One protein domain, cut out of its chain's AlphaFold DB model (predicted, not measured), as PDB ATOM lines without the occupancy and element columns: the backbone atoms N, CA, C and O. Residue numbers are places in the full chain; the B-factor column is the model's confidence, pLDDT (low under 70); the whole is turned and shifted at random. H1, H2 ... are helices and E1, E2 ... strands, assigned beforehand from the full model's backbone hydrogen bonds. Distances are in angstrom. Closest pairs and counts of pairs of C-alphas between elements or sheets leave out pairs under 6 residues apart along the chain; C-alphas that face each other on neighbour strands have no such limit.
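This is residues 18 to 143 of the 146 residues of an uncharacterized protein of Saccharolobus solfataricus (strain 98/2) (UniProt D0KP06). A twisted sheet of six strands curls round one long helix, H1, and the hairpin E1 and E2 packs on that helix through E2 and is partly face to face with the sheet, its strands crossed to those of the sheet. The 126 printed residues hold eight named strands and one named helix, in the order E1 E2 E3 E4 H1 E5 E6 E7 E8. The large sheet runs E3 E4 E8 E7 E6 E5 and is antiparallel throughout; the class is mixed, helices and strands. The whole is compact, with a radius of gyration of the C-alphas of 15.0 A and spans of 49 by 35 by 23 A.

E5, residues 88 to 99, E6, residues 104 to 113, E7, residues 117 to 126, and E8, residues 135 to 143, form a meander, each strand the antiparallel neighbour of the one before. N 94 and O 108 are 2.9 A apart between E5 and E6, N 107 and O 123 2.8 A between E6 and E7, and N 139 and O 122 2.8 A between E8 and E7. E4, residues 50 to 54, is the antiparallel neighbour of E8, with N 51 and O 138 2.9 A apart. E3, residues 43 to 47, forms a hairpin with E4, with N 45 and O 52 2.8 A apart; E3 and E5 are the edge strands. H1, residues 60 to 83, is on this sheet; its closest C-alphas to E6 are those of Ala 81 and Ile 113, 6.3 A. Every O i to N i+4 pair of H1 is within hydrogen-bond range. E1, residues 19 to 27, and E2, residues 30 to 37, form a hairpin, with N 23 and O 34 2.8 A apart. This pair and the large sheet make a sandwich, two sheets face to face, with best planes 13 degrees apart and strands at 46 degrees. E2 touches H1, the closest C-alphas being those of Phe 34 and Leu 69, 6.5 A. E1 touches E8, at Ile 27 and Tyr 142, with C-alphas 6.1 A apart, but E1 and H1 are apart.

E5 spans 32.1 A from first to last C-alpha, E6 29.5 A, E7 28.7 A and E8 25.7 A, ending at C-alpha 143, (43.394, -50.022, -68.066). H1 spans 35.0 A from C-alpha 60 at (55.954, -26.651, -83.718). E1, 22.2 A long, begins at C-alpha 19, (51.137, -20.525, -65.933); E2 measures 22.7 A, E3 13.1 A and E4 12.6 A.

The C-alphas of Ser 85 and Lys 131 are the two farthest apart, 49.2 A. The printed part has no cut and no long link; the link E7 to E8, eight residues, is short and the others are tight. The mean pLDDT of the printed part is 93.0, and no printed residue is under 70.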
ATOM      1  N   GLY A  18      54.628 -18.088 -65.336       82.69
ATOM      2  CA  GLY A  18      53.885 -17.882 -66.573       82.69
ATOM      3  C   GLY A  18      52.809 -18.937 -66.819       82.69
ATOM      4  O   GLY A  18      52.499 -19.191 -67.971       82.69
ATOM      5  N   ILE A  19      52.245 -19.569 -65.785       86.38
ATOM      6  CA  ILE A  19      51.137 -20.525 -65.933       86.38
ATOM      7  C   ILE A  19      49.816 -19.766 -66.075       86.38
ATOM      8  O   ILE A  19      49.408 -19.034 -65.172       86.38
ATOM      9  N   ALA A  20      49.142 -19.953 -67.212       87.81
ATOM     10  CA  ALA A  20      47.862 -19.324 -67.518       87.81
ATOM     11  C   ALA A  20      46.685 -20.053 -66.859       87.81
ATOM     12  O   ALA A  20      45.736 -19.413 -66.404       87.81
ATOM     13  N   LYS A  21      46.727 -21.391 -66.814       90.75
ATOM     14  CA  LYS A  21      45.697 -22.217 -66.171       90.75
ATOM     15  C   LYS A  21      46.204 -23.612 -65.828       90.75
ATOM     16  O   LYS A  21      47.149 -24.082 -66.447       90.75
ATOM     17  N   THR A  22      45.502 -24.296 -64.929       93.50
ATOM     18  CA  THR A  22      45.693 -25.725 -64.643       93.50
ATOM     19  C   THR A  22      44.474 -26.504 -65.147       93.50
ATOM     20  O   THR A  22      43.340 -26.086 -64.908       93.50
ATOM     21  N   ILE A  23      44.685 -27.604 -65.870       94.25
ATOM     22  CA  ILE A  23      43.632 -28.550 -66.270       94.25
ATOM     23  C   ILE A  23      43.656 -29.737 -65.309       94.25
ATOM     24  O   ILE A  23      44.703 -30.343 -65.106       94.25
ATOM     25  N   GLU A  24      42.501 -30.082 -64.749       94.81
ATOM     26  CA  GLU A  24      42.339 -31.203 -63.819       94.81
ATOM     27  C   GLU A  24      41.588 -32.343 -64.510       94.81
ATOM     28  O   GLU A  24      40.497 -32.134 -65.043       94.81
ATOM     29  N   LEU A  25      42.159 -33.551 -64.525       94.06
ATOM     30  CA  LEU A  25      41.583 -34.707 -65.214       94.06
ATOM     31  C   LEU A  25      41.564 -35.984 -64.365       94.06
ATOM     32  O   LEU A  25      42.623 -36.464 -63.948       94.06
ATOM     33  N   PRO A  26      40.382 -36.600 -64.154       92.50
ATOM     34  CA  PRO A  26      40.289 -37.902 -63.508       92.50
ATOM     35  C   PRO A  26      40.768 -39.011 -64.443       92.50
ATOM     36  O   PRO A  26      40.153 -39.274 -65.474       92.50
ATOM     37  N   ILE A  27      41.814 -39.734 -64.042       92.62
ATOM     38  CA  ILE A  27      42.331 -40.895 -64.772       92.62
ATOM     39  C   ILE A  27      42.530 -42.042 -63.780       92.62
ATOM     40  O   ILE A  27      43.318 -41.947 -62.841       92.62
ATOM     41  N   GLY A  28      41.782 -43.137 -63.950       85.19
ATOM     42  CA  GLY A  28      41.931 -44.328 -63.101       85.19
ATOM     43  C   GLY A  28      41.646 -44.096 -61.612       85.19
ATOM     44  O   GLY A  28      42.266 -44.733 -60.768       85.19
ATOM     45  N   GLY A  29      40.754 -43.156 -61.278       85.31
ATOM     46  CA  GLY A  29      40.432 -42.794 -59.891       85.31
ATOM     47  C   GLY A  29      41.445 -41.860 -59.215       85.31
ATOM     48  O   GLY A  29      41.265 -41.534 -58.046       85.31
ATOM     49  N   SER A  30      42.478 -41.412 -59.935       90.81
ATOM     50  CA  SER A  30      43.423 -40.382 -59.487       90.81
ATOM     51  C   SER A  30      43.214 -39.088 -60.266       90.81
ATOM     52  O   SER A  30      42.776 -39.123 -61.416       90.81
ATOM     53  N   MET A  31      43.520 -37.949 -59.642       95.31
ATOM     54  CA  MET A  31      43.449 -36.644 -60.297       95.31
ATOM     55  C   MET A  31      44.806 -36.241 -60.849       95.31
ATOM     56  O   MET A  31      45.782 -36.223 -60.103       95.31
ATOM     57  N   PHE A  32      44.839 -35.940 -62.144       95.75
ATOM     58  CA  PHE A  32      46.011 -35.430 -62.844       95.75
ATOM     59  C   PHE A  32      45.849 -33.931 -63.071       95.75
ATOM     60  O   PHE A  32      44.775 -33.478 -63.457       95.75
ATOM     61  N   TYR A  33      46.921 -33.183 -62.848       95.31
ATOM     62  CA  TYR A  33      46.974 -31.733 -62.975       95.31
ATOM     63  C   TYR A  33      47.950 -31.369 -64.084       95.31
ATOM     64  O   TYR A  33      49.090 -31.825 -64.072       95.31
ATOM     65  N   PHE A  34      47.503 -30.565 -65.035       95.25
ATOM     66  CA  PHE A  34      48.312 -30.124 -66.163       95.25
ATOM     67  C   PHE A  34      48.437 -28.611 -66.151       95.25
ATOM     68  O   PHE A  34      47.439 -27.913 -66.357       95.25
ATOM     69  N   ASP A  35      49.638 -28.104 -65.907       92.94
ATOM     70  CA  ASP A  35      49.891 -26.671 -65.856       92.94
ATOM     71  C   ASP A  35      50.167 -26.150 -67.269       92.94
ATOM     72  O   ASP A  35      51.133 -26.504 -67.936       92.94
ATOM     73  N   ILE A  36      49.274 -25.294 -67.757       92.38
ATOM     74  CA  ILE A  36      49.343 -24.742 -69.105       92.38
ATOM     75  C   ILE A  36      50.053 -23.388 -69.042       92.38
ATOM     76  O   ILE A  36      49.480 -22.441 -68.483       92.38
ATOM     77  N   PRO A  37      51.261 -23.249 -69.620       88.62
ATOM     78  CA  PRO A  37      51.928 -21.961 -69.700       88.62
ATOM     79  C   PRO A  37      51.176 -21.011 -70.638       88.62
ATOM     80  O   PRO A  37      50.534 -21.431 -71.602       88.62
ATOM     81  N   ASP A  38      51.273 -19.718 -70.355       85.38
ATOM     82  CA  ASP A  38      50.786 -18.659 -71.222       85.38
ATOM     83  C   ASP A  38      51.578 -18.677 -72.531       85.38
ATOM     84  O   ASP A  38      52.810 -18.596 -72.545       85.38
ATOM     85  N   ASN A  39      50.869 -18.839 -73.644       84.25
ATOM     86  CA  ASN A  39      51.468 -18.922 -74.963       84.25
ATOM     87  C   ASN A  39      50.550 -18.240 -75.987       84.25
ATOM     88  O   ASN A  39      49.429 -18.698 -76.203       84.25
ATOM     89  N   PRO A  40      51.010 -17.181 -76.678       83.12
ATOM     90  CA  PRO A  40      50.171 -16.451 -77.627       83.12
ATOM     91  C   PRO A  40      49.839 -17.250 -78.898       83.12
ATOM     92  O   PRO A  40      48.954 -16.851 -79.650       83.12
ATOM     93  N   MET A  41      50.550 -18.353 -79.159       86.19
ATOM     94  CA  MET A  41      50.424 -19.159 -80.378       86.19
ATOM     95  C   MET A  41      49.640 -20.457 -80.173       86.19
ATOM     96  O   MET A  41      49.286 -21.102 -81.158       86.19
ATOM     97  N   VAL A  42      49.394 -20.855 -78.921       90.19
ATOM     98  CA  VAL A  42      48.771 -22.137 -78.578       90.19
ATOM     99  C   VAL A  42      47.715 -21.929 -77.513       90.19
ATOM    100  O   VAL A  42      47.981 -21.402 -76.438       90.19
ATOM    101  N   TYR A  43      46.524 -22.434 -77.786       90.56
ATOM    102  CA  TYR A  43      45.431 -22.514 -76.843       90.56
ATOM    103  C   TYR A  43      45.164 -23.975 -76.485       90.56
ATOM    104  O   TYR A  43      44.847 -24.798 -77.343       90.56
ATOM    105  N   VAL A  44      45.259 -24.294 -75.197       94.38
ATOM    106  CA  VAL A  44      44.871 -25.609 -74.678       94.38
ATOM    107  C   VAL A  44      43.472 -25.505 -74.091       94.38
ATOM    108  O   VAL A  44      43.161 -24.522 -73.426       94.38
ATOM    109  N   SER A  45      42.616 -26.500 -74.282       94.31
ATOM    110  CA  SER A  45      41.295 -26.606 -73.647       94.31
ATOM    111  C   SER A  45      40.990 -28.039 -73.247       94.31
ATOM    112  O   SER A  45      41.651 -28.961 -73.707       94.31
ATOM    113  N   GLU A  46      40.008 -28.212 -72.372       95.00
ATOM    114  CA  GLU A  46      39.511 -29.515 -71.948       95.00
ATOM    115  C   GLU A  46      37.994 -29.529 -72.149       95.00
ATOM    116  O   GLU A  46      37.317 -28.558 -71.806       95.00
ATOM    117  N   ILE A  47      37.482 -30.586 -72.784       94.94
ATOM    118  CA  ILE A  47      36.048 -30.815 -72.969       94.94
ATOM    119  C   ILE A  47      35.762 -32.307 -72.776       94.94
ATOM    120  O   ILE A  47      36.187 -33.137 -73.581       94.94
ATOM    121  N   SER A  48      34.948 -32.643 -71.772       92.31
ATOM    122  CA  SER A  48      34.463 -34.014 -71.514       92.31
ATOM    123  C   SER A  48      35.571 -35.060 -71.309       92.31
ATOM    124  O   SER A  48      35.462 -36.197 -71.762       92.31
ATOM    125  N   GLY A  49      36.641 -34.680 -70.622       92.00
ATOM    126  CA  GLY A  49      37.821 -35.492 -70.354       92.00
ATOM    127  C   GLY A  49      38.855 -35.501 -71.480       92.00
ATOM    128  O   GLY A  49      39.843 -36.217 -71.363       92.00
ATOM    129  N   ILE A  50      38.645 -34.746 -72.565       95.81
ATOM    130  CA  ILE A  50      39.542 -34.698 -73.729       95.81
ATOM    131  C   ILE A  50      40.280 -33.362 -73.735       95.81
ATOM    132  O   ILE A  50      39.644 -32.308 -73.719       95.81
ATOM    133  N   ILE A  51      41.615 -33.400 -73.799       97.31
ATOM    134  CA  ILE A  51      42.434 -32.193 -73.961       97.31
ATOM    135  C   ILE A  51      42.600 -31.902 -75.448       97.31
ATOM    136  O   ILE A  51      42.977 -32.776 -76.225       97.31
ATOM    137  N   TYR A  52      42.393 -30.648 -75.829       96.75
ATOM    138  CA  TYR A  52      42.682 -30.139 -77.161       96.75
ATOM    139  C   TYR A  52      43.791 -29.102 -77.080       96.75
ATOM    140  O   TYR A  52      43.663 -28.125 -76.343       96.75
ATOM    141  N   ILE A  53      44.849 -29.287 -77.863       95.75
ATOM    142  CA  ILE A  53      45.867 -28.270 -78.128       95.75
ATOM    143  C   ILE A  53      45.587 -27.743 -79.529       95.75
ATOM    144  O   ILE A  53      45.695 -28.481 -80.507       95.75
ATOM    145  N   ASN A  54      45.190 -26.484 -79.624       91.88
ATOM    146  CA  ASN A  54      44.903 -25.821 -80.885       91.88
ATOM    147  C   ASN A  54      45.838 -24.628 -81.013       91.88
ATOM    148  O   ASN A  54      45.890 -23.791 -80.114       91.88
ATOM    149  N   GLY A  55      46.576 -24.550 -82.107       82.94
ATOM    150  CA  GLY A  55      47.431 -23.409 -82.362       82.94
ATOM    151  C   GLY A  55      47.145 -22.796 -83.715       82.94
ATOM    152  O   GLY A  55      46.000 -22.566 -84.113       82.94
ATOM    153  N   SER A  56      48.220 -22.454 -84.398       75.12
ATOM    154  CA  SER A  56      48.176 -21.696 -85.640       75.12
ATOM    155  C   SER A  56      48.453 -22.622 -86.827       75.12
ATOM    156  O   SER A  56      48.368 -23.845 -86.738       75.12
ATOM    157  N   SER A  57      48.790 -22.058 -87.983       75.62
ATOM    158  CA  SER A  57      49.353 -22.841 -89.086       75.62
ATOM    159  C   SER A  57      50.777 -23.344 -88.799       75.62
ATOM    160  O   SER A  57      51.275 -24.200 -89.527       75.62
ATOM    161  N   TYR A  58      51.455 -22.801 -87.781       80.94
ATOM    162  CA  TYR A  58      52.772 -23.259 -87.339       80.94
ATOM    163  C   TYR A  58      52.591 -24.416 -86.370       80.94
ATOM    164  O   TYR A  58      52.015 -24.191 -85.328       80.94
ATOM    165  N   TRP A  59      53.089 -25.605 -86.714       89.06
ATOM    166  CA  TRP A  59      52.848 -26.850 -85.969       89.06
ATOM    167  C   TRP A  59      53.739 -27.055 -84.733       89.06
ATOM    168  O   TRP A  59      53.394 -27.787 -83.808       89.06
ATOM    169  N   GLU A  60      54.924 -26.443 -84.741       90.88
ATOM    170  CA  GLU A  60      55.954 -26.651 -83.718       90.88
ATOM    171  C   GLU A  60      55.485 -26.296 -82.290       90.88
ATOM    172  O   GLU A  60      55.725 -27.090 -81.378       90.88
ATOM    173  N   PRO A  61      54.799 -25.159 -82.048       91.19
ATOM    174  CA  PRO A  61      54.338 -24.804 -80.706       91.19
ATOM    175  C   PRO A  61      53.388 -25.840 -80.082       91.19
ATOM    176  O   PRO A  61      53.495 -26.142 -78.894       91.19
ATOM    177  N   GLU A  62      52.485 -26.416 -80.872       93.38
ATOM    178  CA  GLU A  62      51.529 -27.438 -80.451       93.38
ATOM    179  C   GLU A  62      52.250 -28.730 -80.060       93.38
ATOM    180  O   GLU A  62      51.915 -29.344 -79.047       93.38
ATOM    181  N   LEU A  63      53.277 -29.118 -80.825       93.31
ATOM    182  CA  LEU A  63      54.114 -30.277 -80.507       93.31
ATOM    183  C   LEU A  63      54.934 -30.071 -79.230       93.31
ATOM    184  O   LEU A  63      55.080 -31.006 -78.438       93.31
ATOM    185  N   LEU A  64      55.456 -28.861 -79.005       93.50
ATOM    186  CA  LEU A  64      56.152 -28.520 -77.761       93.50
ATOM    187  C   LEU A  64      55.204 -28.595 -76.562       93.50
ATOM    188  O   LEU A  64      55.545 -29.225 -75.562       93.50
ATOM    189  N   MET A  65      53.990 -28.054 -76.694       94.88
ATOM    190  CA  MET A  65      52.961 -28.155 -75.660       94.88
ATOM    191  C   MET A  65      52.589 -29.617 -75.374       94.88
ATOM    192  O   MET A  65      52.571 -30.034 -74.219       94.88
ATOM    193  N   LEU A  66      52.373 -30.439 -76.408       96.19
ATOM    194  CA  LEU A  66      52.124 -31.878 -76.249       96.19
ATOM    195  C   LEU A  66      53.266 -32.563 -75.487       96.19
ATOM    196  O   LEU A  66      53.023 -33.389 -74.602       96.19
ATOM    197  N   LYS A  67      54.516 -32.223 -75.812       95.62
ATOM    198  CA  LYS A  67      55.697 -32.773 -75.143       95.62
ATOM    199  C   LYS A  67      55.736 -32.399 -73.663       95.62
ATOM    200  O   LYS A  67      56.097 -33.247 -72.849       95.62
ATOM    201  N   ASP A  68      55.380 -31.171 -73.310       94.38
ATOM    202  CA  ASP A  68      55.366 -30.727 -71.917       94.38
ATOM    203  C   ASP A  68      54.245 -31.403 -71.119       94.38
ATOM    204  O   ASP A  68      54.532 -32.007 -70.083       94.38
ATOM    205  N   LEU A  69      53.030 -31.485 -71.673       96.06
ATOM    206  CA  LEU A  69      51.933 -32.260 -71.074       96.06
ATOM    207  C   LEU A  69      52.301 -33.735 -70.880       96.06
ATOM    208  O   LEU A  69      52.000 -34.335 -69.849       96.06
ATOM    209  N   THR A  70      53.002 -34.328 -71.850       97.06
ATOM    210  CA  THR A  70      53.467 -35.717 -71.753       97.06
ATOM    211  C   THR A  70      54.459 -35.896 -70.600       97.06
ATOM    212  O   THR A  70      54.374 -36.880 -69.867       97.06
ATOM    213  N   LYS A  71      55.385 -34.952 -70.390       96.44
ATOM    214  CA  LYS A  71      56.320 -35.006 -69.252       96.44
ATOM    215  C   LYS A  71      55.593 -34.871 -67.917       96.44
ATOM    216  O   LYS A  71      55.887 -35.631 -66.998       96.44
ATOM    217  N   GLU A  72      54.655 -33.931 -67.806       95.81
ATOM    218  CA  GLU A  72      53.852 -33.754 -66.591       95.81
ATOM    219  C   GLU A  72      53.049 -35.010 -66.263       95.81
ATOM    220  O   GLU A  72      53.045 -35.462 -65.115       95.81
ATOM    221  N   PHE A  73      52.442 -35.626 -67.280       97.00
ATOM    222  CA  PHE A  73      51.754 -36.903 -67.145       97.00
ATOM    223  C   PHE A  73      52.689 -38.008 -66.636       97.00
ATOM    224  O   PHE A  73      52.341 -38.732 -65.700       97.00
ATOM    225  N   VAL A  74      53.887 -38.140 -67.216       97.44
ATOM    226  CA  VAL A  74      54.877 -39.149 -66.799       97.44
ATOM    227  C   VAL A  74      55.299 -38.937 -65.349       97.44
ATOM    228  O   VAL A  74      55.306 -39.896 -64.580       97.44
ATOM    229  N   ASN A  75      55.598 -37.698 -64.952       96.69
ATOM    230  CA  ASN A  75      56.004 -37.379 -63.584       96.69
ATOM    231  C   ASN A  75      54.918 -37.770 -62.574       96.69
ATOM    232  O   ASN A  75      55.195 -38.477 -61.606       96.69
ATOM    233  N   GLN A  76      53.668 -37.386 -62.836       96.62
ATOM    234  CA  GLN A  76      52.537 -37.741 -61.977       96.62
ATOM    235  C   GLN A  76      52.274 -39.246 -61.951       96.62
ATOM    236  O   GLN A  76      51.960 -39.807 -60.904       96.62
ATOM    237  N   THR A  77      52.470 -39.930 -63.078       96.12
ATOM    238  CA  THR A  77      52.341 -41.388 -63.152       96.12
ATOM    239  C   THR A  77      53.419 -42.102 -62.330       96.12
ATOM    240  O   THR A  77      53.132 -43.103 -61.672       96.12
ATOM    241  N   ILE A  78      54.652 -41.588 -62.326       96.00
ATOM    242  CA  ILE A  78      55.740 -42.105 -61.484       96.00
ATOM    243  C   ILE A  78      55.400 -41.924 -60.000       96.00
ATOM    244  O   ILE A  78      55.591 -42.858 -59.219       96.00
ATOM    245  N   GLU A  79      54.870 -40.766 -59.604       95.00
ATOM    246  CA  GLU A  79      54.424 -40.541 -58.222       95.00
ATOM    247  C   GLU A  79      53.263 -41.467 -57.840       95.00
ATOM    248  O   GLU A  79      53.301 -42.103 -56.785       95.00
ATOM    249  N   LEU A  80      52.283 -41.645 -58.730       93.75
ATOM    250  CA  LEU A  80      51.197 -42.603 -58.533       93.75
ATOM    251  C   LEU A  80      51.733 -44.026 -58.322       93.75
ATOM    252  O   LEU A  80      51.297 -44.711 -57.396       93.75
ATOM    253  N   ALA A  81      52.700 -44.463 -59.137       94.19
ATOM    254  CA  ALA A  81      53.329 -45.774 -59.000       94.19
ATOM    255  C   ALA A  81      53.962 -45.957 -57.608       94.19
ATOM    256  O   ALA A  81      53.727 -46.983 -56.965       94.19
ATOM    257  N   LYS A  82      54.682 -44.943 -57.104       94.06
ATOM    258  CA  LYS A  82      55.268 -44.957 -55.752       94.06
ATOM    259  C   LYS A  82      54.199 -45.086 -54.668       94.06
ATOM    260  O   LYS A  82      54.355 -45.911 -53.770       94.06
ATOM    261  N   VAL A  83      53.107 -44.322 -54.765       92.69
ATOM    262  CA  VAL A  83      51.999 -44.352 -53.791       92.69
ATOM    263  C   VAL A  83      51.382 -45.747 -53.687       92.69
ATOM    264  O   VAL A  83      51.105 -46.220 -52.587       92.69
ATOM    265  N   ILE A  84      51.228 -46.451 -54.811       91.94
ATOM    266  CA  ILE A  84      50.690 -47.821 -54.829       91.94
ATOM    267  C   ILE A  84      51.759 -48.908 -54.638       91.94
ATOM    268  O   ILE A  84      51.479 -50.084 -54.867       91.94
ATOM    269  N   SER A  85      52.974 -48.537 -54.212       94.06
ATOM    270  CA  SER A  85      54.109 -49.449 -53.987       94.06
ATOM    271  C   SER A  85      54.476 -50.298 -55.213       94.06
ATOM    272  O   SER A  85      54.799 -51.481 -55.099       94.06
ATOM    273  N   LYS A  86      54.418 -49.696 -56.404       94.19
ATOM    274  CA  LYS A  86      54.809 -50.310 -57.678       94.19
ATOM    275  C   LYS A  86      55.861 -49.479 -58.396       94.19
ATOM    276  O   LYS A  86      56.124 -48.329 -58.059       94.19
ATOM    277  N   THR A  87      56.455 -50.072 -59.422       94.88
ATOM    278  CA  THR A  87      57.421 -49.413 -60.299       94.88
ATOM    279  C   THR A  87      56.846 -49.244 -61.699       94.88
ATOM    280  O   THR A  87      56.006 -50.028 -62.145       94.88
ATOM    281  N   VAL A  88      57.311 -48.210 -62.398       96.38
ATOM    282  CA  VAL A  88      57.096 -48.080 -63.840       96.38
ATOM    283  C   VAL A  88      57.974 -49.113 -64.538       96.38
ATOM    284  O   VAL A  88      59.195 -49.082 -64.390       96.38
ATOM    285  N   SER A  89      57.354 -50.034 -65.271       95.62
ATOM    286  CA  SER A  89      58.051 -51.086 -66.014       95.62
ATOM    287  C   SER A  89      58.293 -50.717 -67.474       95.62
ATOM    288  O   SER A  89      59.274 -51.167 -68.065       95.62
ATOM    289  N   LYS A  90      57.437 -49.873 -68.064       96.62
ATOM    290  CA  LYS A  90      57.574 -49.438 -69.459       96.62
ATOM    291  C   LYS A  90      56.978 -48.052 -69.682       96.62
ATOM    292  O   LYS A  90      55.952 -47.723 -69.097       96.62
ATOM    293  N   ILE A  91      57.598 -47.278 -70.567       97.56
ATOM    294  CA  ILE A  91      57.042 -46.058 -71.164       97.56
ATOM    295  C   ILE A  91      57.206 -46.206 -72.672       97.56
ATOM    296  O   ILE A  91      58.283 -46.594 -73.124       97.56
ATOM    297  N   ASP A  92      56.151 -45.959 -73.439       97.94
ATOM    298  CA  ASP A  92      56.173 -46.174 -74.884       97.94
ATOM    299  C   ASP A  92      55.226 -45.216 -75.613       97.94
ATOM    300  O   ASP A  92      54.223 -44.762 -75.056       97.94
ATOM    301  N   ASP A  93      55.543 -44.947 -76.877       98.06
ATOM    302  CA  ASP A  93      54.758 -44.099 -77.771       98.06
ATOM    303  C   ASP A  93      54.684 -44.735 -79.158       98.06
ATOM    304  O   ASP A  93      55.681 -44.842 -79.875       98.06
ATOM    305  N   ILE A  94      53.491 -45.187 -79.530       97.75
ATOM    306  CA  ILE A  94      53.283 -46.045 -80.693       97.75
ATOM    307  C   ILE A  94      52.396 -45.333 -81.708       97.75
ATOM    308  O   ILE A  94      51.292 -44.890 -81.385       97.75
ATOM    309  N   GLN A  95      52.832 -45.308 -82.966       97.38
ATOM    310  CA  GLN A  95      51.985 -44.907 -84.083       97.38
ATOM    311  C   GLN A  95      50.966 -46.014 -84.391       97.38
ATOM    312  O   GLN A  95      51.326 -47.146 -84.707       97.38
ATOM    313  N   LEU A  96      49.679 -45.682 -84.296       97.00
ATOM    314  CA  LEU A  96      48.567 -46.594 -84.571       97.00
ATOM    315  C   LEU A  96      48.115 -46.549 -86.032       97.00
ATOM    316  O   LEU A  96      47.557 -47.522 -86.535       97.00
ATOM    317  N   GLY A  97      48.312 -45.415 -86.707       95.94
ATOM    318  CA  GLY A  97      47.963 -45.276 -88.115       95.94
ATOM    319  C   GLY A  97      48.154 -43.866 -88.658       95.94
ATOM    320  O   GLY A  97      48.292 -42.903 -87.905       95.94
ATOM    321  N   LEU A  98      48.133 -43.769 -89.984       95.88
ATOM    322  CA  LEU A  98      48.226 -42.528 -90.744       95.88
ATOM    323  C   LEU A  98      47.107 -42.503 -91.793       95.88
ATOM    324  O   LEU A  98      46.944 -43.458 -92.551       95.88
ATOM    325  N   ASP A  99      46.338 -41.419 -91.831       93.12
ATOM    326  CA  ASP A  99      45.376 -41.119 -92.894       93.12
ATOM    327  C   ASP A  99      45.877 -39.896 -93.667       93.12
ATOM    328  O   ASP A  99      45.615 -38.752 -93.291       93.12
ATOM    329  N   GLU A 100      46.614 -40.144 -94.752       89.44
ATOM    330  CA  GLU A 100      47.175 -39.094 -95.613       89.44
ATOM    331  C   GLU A 100      46.087 -38.245 -96.282       89.44
ATOM    332  O   GLU A 100      46.273 -37.052 -96.497       89.44
ATOM    333  N   LYS A 101      44.909 -38.816 -96.572       88.69
ATOM    334  CA  LYS A 101      43.817 -38.063 -97.210       88.69
ATOM    335  C   LYS A 101      43.228 -37.023 -96.268       88.69
ATOM    336  O   LYS A 101      42.761 -35.981 -96.720       88.69
ATOM    337  N   LYS A 102      43.206 -37.325 -94.969       86.56
ATOM    338  CA  LYS A 102      42.703 -36.418 -93.933       86.56
ATOM    339  C   LYS A 102      43.812 -35.660 -93.209       86.56
ATOM    340  O   LYS A 102      43.483 -34.826 -92.361       86.56
ATOM    341  N   ASN A 103      45.080 -35.933 -93.527       90.81
ATOM    342  CA  ASN A 103      46.260 -35.429 -92.826       90.81
ATOM    343  C   ASN A 103      46.177 -35.685 -91.307       90.81
ATOM    344  O   ASN A 103      46.294 -34.755 -90.512       90.81
ATOM    345  N   ILE A 104      45.873 -36.928 -90.907       94.25
ATOM    346  CA  ILE A 104      45.722 -37.320 -89.494       94.25
ATOM    347  C   ILE A 104      46.697 -38.440 -89.156       94.25
ATOM    348  O   ILE A 104      46.656 -39.501 -89.780       94.25
ATOM    349  N   GLU A 105      47.492 -38.251 -88.109       96.00
ATOM    350  CA  GLU A 105      48.275 -39.318 -87.488       96.00
ATOM    351  C   GLU A 105      47.662 -39.707 -86.141       96.00
ATOM    352  O   GLU A 105      47.352 -38.850 -85.316       96.00
ATOM    353  N   LYS A 106      47.468 -41.007 -85.914       97.88
ATOM    354  CA  LYS A 106      46.922 -41.547 -84.666       97.88
ATOM    355  C   LYS A 106      48.023 -42.225 -83.881       97.88
ATOM    356  O   LYS A 106      48.727 -43.079 -84.424       97.88
ATOM    357  N   ARG A 107      48.138 -41.899 -82.600       98.38
ATOM    358  CA  ARG A 107      49.201 -42.388 -81.726       98.38
ATOM    359  C   ARG A 107      48.647 -42.813 -80.368       98.38
ATOM    360  O   ARG A 107      47.535 -42.451 -79.980       98.38
ATOM    361  N   LYS A 108      49.417 -43.638 -79.666       98.31
ATOM    362  CA  LYS A 108      49.132 -44.123 -78.316       98.31
ATOM    363  C   LYS A 108      50.385 -43.973 -77.475       98.31
ATOM    364  O   LYS A 108      51.345 -44.713 -77.678       98.31
ATOM    365  N   PHE A 109      50.317 -43.088 -76.495       98.50
ATOM    366  CA  PHE A 109      51.320 -42.970 -75.451       98.50
ATOM    367  C   PHE A 109      50.845 -43.718 -74.208       98.50
ATOM    368  O   PHE A 109      49.680 -43.588 -73.824       98.50
ATOM    369  N   TYR A 110      51.719 -44.488 -73.563       98.06
ATOM    370  CA  TYR A 110      51.369 -45.158 -72.314       98.06
ATOM    371  C   TYR A 110      52.554 -45.435 -71.399       98.06
ATOM    372  O   TYR A 110      53.702 -45.573 -71.821       98.06
ATOM    373  N   VAL A 111      52.219 -45.576 -70.122       97.94
ATOM    374  CA  VAL A 111      53.094 -45.994 -69.037       97.94
ATOM    375  C   VAL A 111      52.509 -47.260 -68.417       97.94
ATOM    376  O   VAL A 111      51.324 -47.317 -68.079       97.94
ATOM    377  N   LEU A 112      53.340 -48.288 -68.275       97.31
ATOM    378  CA  LEU A 112      52.999 -49.547 -67.624       97.31
ATOM    379  C   LEU A 112      53.540 -49.538 -66.188       97.31
ATOM    380  O   LEU A 112      54.723 -49.274 -65.969       97.31
ATOM    381  N   ILE A 113      52.676 -49.817 -65.213       95.88
ATOM    382  CA  ILE A 113      52.991 -49.860 -63.782       95.88
ATOM    383  C   ILE A 113      52.818 -51.292 -63.269       95.88
ATOM    384  O   ILE A 113      51.706 -51.834 -63.250       95.88
ATOM    385  N   GLY A 114      53.923 -51.892 -62.817       90.31
ATOM    386  CA  GLY A 114      53.975 -53.254 -62.278       90.31
ATOM    387  C   GLY A 114      53.309 -54.297 -63.177       90.31
ATOM    388  O   GLY A 114      52.613 -55.164 -62.657       90.31
ATOM    389  N   ASP A 115      53.432 -54.128 -64.498       85.81
ATOM    390  CA  ASP A 115      52.911 -54.992 -65.570       85.81
ATOM    391  C   ASP A 115      51.404 -55.293 -65.564       85.81
ATOM    392  O   ASP A 115      50.925 -56.072 -66.385       85.81
ATOM    393  N   ILE A 116      50.629 -54.637 -64.697       93.00
ATOM    394  CA  ILE A 116      49.183 -54.865 -64.590       93.00
ATOM    395  C   ILE A 116      48.338 -53.606 -64.763       93.00
ATOM    396  O   ILE A 116      47.127 -53.709 -64.915       93.00
ATOM    397  N   ILE A 117      48.937 -52.418 -64.719       95.81
ATOM    398  CA  ILE A 117      48.227 -51.156 -64.942       95.81
ATOM    399  C   ILE A 117      48.875 -50.459 -66.122       95.81
ATOM    400  O   ILE A 117      50.060 -50.155 -66.082       95.81
ATOM    401  N   GLU A 118      48.089 -50.172 -67.146       97.38
ATOM    402  CA  GLU A 118      48.468 -49.316 -68.256       97.38
ATOM    403  C   GLU A 118      47.657 -48.027 -68.176       97.38
ATOM    404  O   GLU A 118      46.424 -48.044 -68.203       97.38
ATOM    405  N   ILE A 119      48.360 -46.909 -68.069       97.44
ATOM    406  CA  ILE A 119      47.773 -45.575 -68.025       97.44
ATOM    407  C   ILE A 119      48.435 -44.731 -69.105       97.44
ATOM    408  O   ILE A 119      49.642 -44.820 -69.327       97.44
ATOM    409  N   GLY A 120      47.652 -43.944 -69.823       97.38
ATOM    410  CA  GLY A 120      48.174 -43.224 -70.971       97.38
ATOM    411  C   GLY A 120      47.118 -42.387 -71.649       97.38
ATOM    412  O   GLY A 120      46.074 -42.088 -71.073       97.38
ATOM    413  N   PHE A 121      47.386 -42.044 -72.899       97.62
ATOM    414  CA  PHE A 121      46.432 -41.365 -73.755       97.62
ATOM    415  C   PHE A 121      46.561 -41.838 -75.200       97.62
ATOM    416  O   PHE A 121      47.651 -42.086 -75.724       97.62
ATOM    417  N   TYR A 122      45.412 -41.944 -75.856       98.19
ATOM    418  CA  TYR A 122      45.363 -41.906 -77.308       98.19
ATOM    419  C   TYR A 122      45.441 -40.454 -77.734       98.19
ATOM    420  O   TYR A 122      44.841 -39.599 -77.086       98.19
ATOM    421  N   TYR A 123      46.147 -40.167 -78.816       97.94
ATOM    422  CA  TYR A 123      46.126 -38.825 -79.361       97.94
ATOM    423  C   TYR A 123      46.135 -38.812 -80.878       97.94
ATOM    424  O   TYR A 123      46.738 -39.665 -81.534       97.94
ATOM    425  N   ASN A 124      45.411 -37.842 -81.424       97.31
ATOM    426  CA  ASN A 124      45.305 -37.604 -82.852       97.31
ATOM    427  C   ASN A 124      46.010 -36.288 -83.175       97.31
ATOM    428  O   ASN A 124      45.720 -35.253 -82.576       97.31
ATOM    429  N   LEU A 125      46.926 -36.346 -84.136       95.62
ATOM    430  CA  LEU A 125      47.615 -35.199 -84.705       95.62
ATOM    431  C   LEU A 125      46.921 -34.833 -86.015       95.62
ATOM    432  O   LEU A 125      47.125 -35.482 -87.044       95.62
ATOM    433  N   TYR A 126      46.076 -33.810 -85.976       93.94
ATOM    434  CA  TYR A 126      45.471 -33.222 -87.165       93.94
ATOM    435  C   TYR A 126      46.459 -32.205 -87.734       93.94
ATOM    436  O   TYR A 126      46.526 -31.065 -87.277       93.94
ATOM    437  N   LEU A 127      47.252 -32.632 -88.717       90.19
ATOM    438  CA  LEU A 127      48.320 -31.810 -89.280       90.19
ATOM    439  C   LEU A 127      47.738 -30.586 -90.012       90.19
ATOM    440  O   LEU A 127      46.684 -30.714 -90.663       90.19
ATOM    441  N   PRO A 128      48.411 -29.420 -89.942       89.31
ATOM    442  CA  PRO A 128      48.025 -28.252 -90.720       89.31
ATOM    443  C   PRO A 128      48.222 -28.520 -92.217       89.31
ATOM    444  O   PRO A 128      49.188 -29.158 -92.630       89.31
ATOM    445  N   ASP A 129      47.307 -28.014 -93.041       85.25
ATOM    446  CA  ASP A 129      47.304 -28.225 -94.501       85.25
ATOM    447  C   ASP A 129      47.210 -26.910 -95.300       85.25
ATOM    448  O   ASP A 129      46.881 -26.899 -96.487       85.25
ATOM    449  N   GLY A 130      47.464 -25.780 -94.630       80.25
ATOM    450  CA  GLY A 130      47.331 -24.432 -95.187       80.25
ATOM    451  C   GLY A 130      45.892 -23.906 -95.249       80.25
ATOM    452  O   GLY A 130      45.703 -22.714 -95.477       80.25
ATOM    453  N   LYS A 131      44.877 -24.753 -95.019       82.06
ATOM    454  CA  LYS A 131      43.463 -24.351 -94.889       82.06
ATOM    455  C   LYS A 131      42.959 -24.462 -93.456       82.06
ATOM    456  O   LYS A 131      42.067 -23.710 -93.071       82.06
ATOM    457  N   ARG A 132      43.514 -25.394 -92.684       80.69
ATOM    458  CA  ARG A 132      43.241 -25.571 -91.256       80.69
ATOM    459  C   ARG A 132      44.520 -25.454 -90.429       80.69
ATOM    460  O   ARG A 132      45.607 -25.796 -90.903       80.69
ATOM    461  N   ASN A 133      44.356 -25.011 -89.187       85.88
ATOM    462  CA  ASN A 133      45.413 -25.018 -88.179       85.88
ATOM    463  C   ASN A 133      45.721 -26.444 -87.712       85.88
ATOM    464  O   ASN A 133      44.916 -27.361 -87.909       85.88
ATOM    465  N   GLY A 134      46.883 -26.610 -87.082       90.12
ATOM    466  CA  GLY A 134      47.220 -27.845 -86.390       90.12
ATOM    467  C   GLY A 134      46.345 -28.039 -85.152       90.12
ATOM    468  O   GLY A 134      46.063 -27.088 -84.422       90.12
ATOM    469  N   ILE A 135      45.903 -29.276 -84.912       94.25
ATOM    470  CA  ILE A 135      45.174 -29.639 -83.691       94.25
ATOM    471  C   ILE A 135      45.740 -30.946 -83.141       94.25
ATOM    472  O   ILE A 135      45.923 -31.915 -83.878       94.25
ATOM    473  N   VAL A 136      45.969 -30.985 -81.833       96.62
ATOM    474  CA  VAL A 136      46.203 -32.218 -81.080       96.62
ATOM    475  C   VAL A 136      44.977 -32.494 -80.224       96.62
ATOM    476  O   VAL A 136      44.548 -31.642 -79.454       96.62
ATOM    477  N   GLU A 137      44.431 -33.694 -80.340       97.50
ATOM    478  CA  GLU A 137      43.363 -34.207 -79.480       97.50
ATOM    479  C   GLU A 137      43.948 -35.317 -78.610       97.50
ATOM    480  O   GLU A 137      44.496 -36.270 -79.154       97.50
ATOM    481  N   ILE A 138      43.848 -35.199 -77.287       98.12
ATOM    482  CA  ILE A 138      44.431 -36.118 -76.303       98.12
ATOM    483  C   ILE A 138      43.307 -36.714 -75.458       98.12
ATOM    484  O   ILE A 138      42.593 -36.006 -74.748       98.12
ATOM    485  N   ILE A 139      43.179 -38.033 -75.519       97.69
ATOM    486  CA  ILE A 139      42.120 -38.813 -74.886       97.69
ATOM    487  C   ILE A 139      42.774 -39.724 -73.838       97.69
ATOM    488  O   ILE A 139      43.312 -40.782 -74.198       97.69
ATOM    489  N   PRO A 140      42.769 -39.332 -72.553       96.94
ATOM    490  CA  PRO A 140      43.350 -40.127 -71.483       96.94
ATOM    491  C   PRO A 140      42.573 -41.422 -71.263       96.94
ATOM    492  O   PRO A 140      41.362 -41.502 -71.469       96.94
ATOM    493  N   TYR A 141      43.274 -42.454 -70.808       96.62
ATOM    494  CA  TYR A 141      42.668 -43.722 -70.443       96.62
ATOM    495  C   TYR A 141      43.421 -44.403 -69.301       96.62
ATOM    496  O   TYR A 141      44.596 -44.148 -69.029       96.62
ATOM    497  N   TYR A 142      42.718 -45.331 -68.659       96.38
ATOM    498  CA  TYR A 142      43.255 -46.227 -67.649       96.38
ATOM    499  C   TYR A 142      42.778 -47.646 -67.933       96.38
ATOM    500  O   TYR A 142      41.595 -47.872 -68.196       96.38
ATOM    501  N   LYS A 143      43.691 -48.610 -67.862       96.19
ATOM    502  CA  LYS A 143      43.394 -50.022 -68.066       96.19
ATOM    503  C   LYS A 143      44.134 -50.862 -67.036       96.19
ATOM    504  O   LYS A 143      45.357 -50.834 -66.964       96.19
TER     505      LYS A 143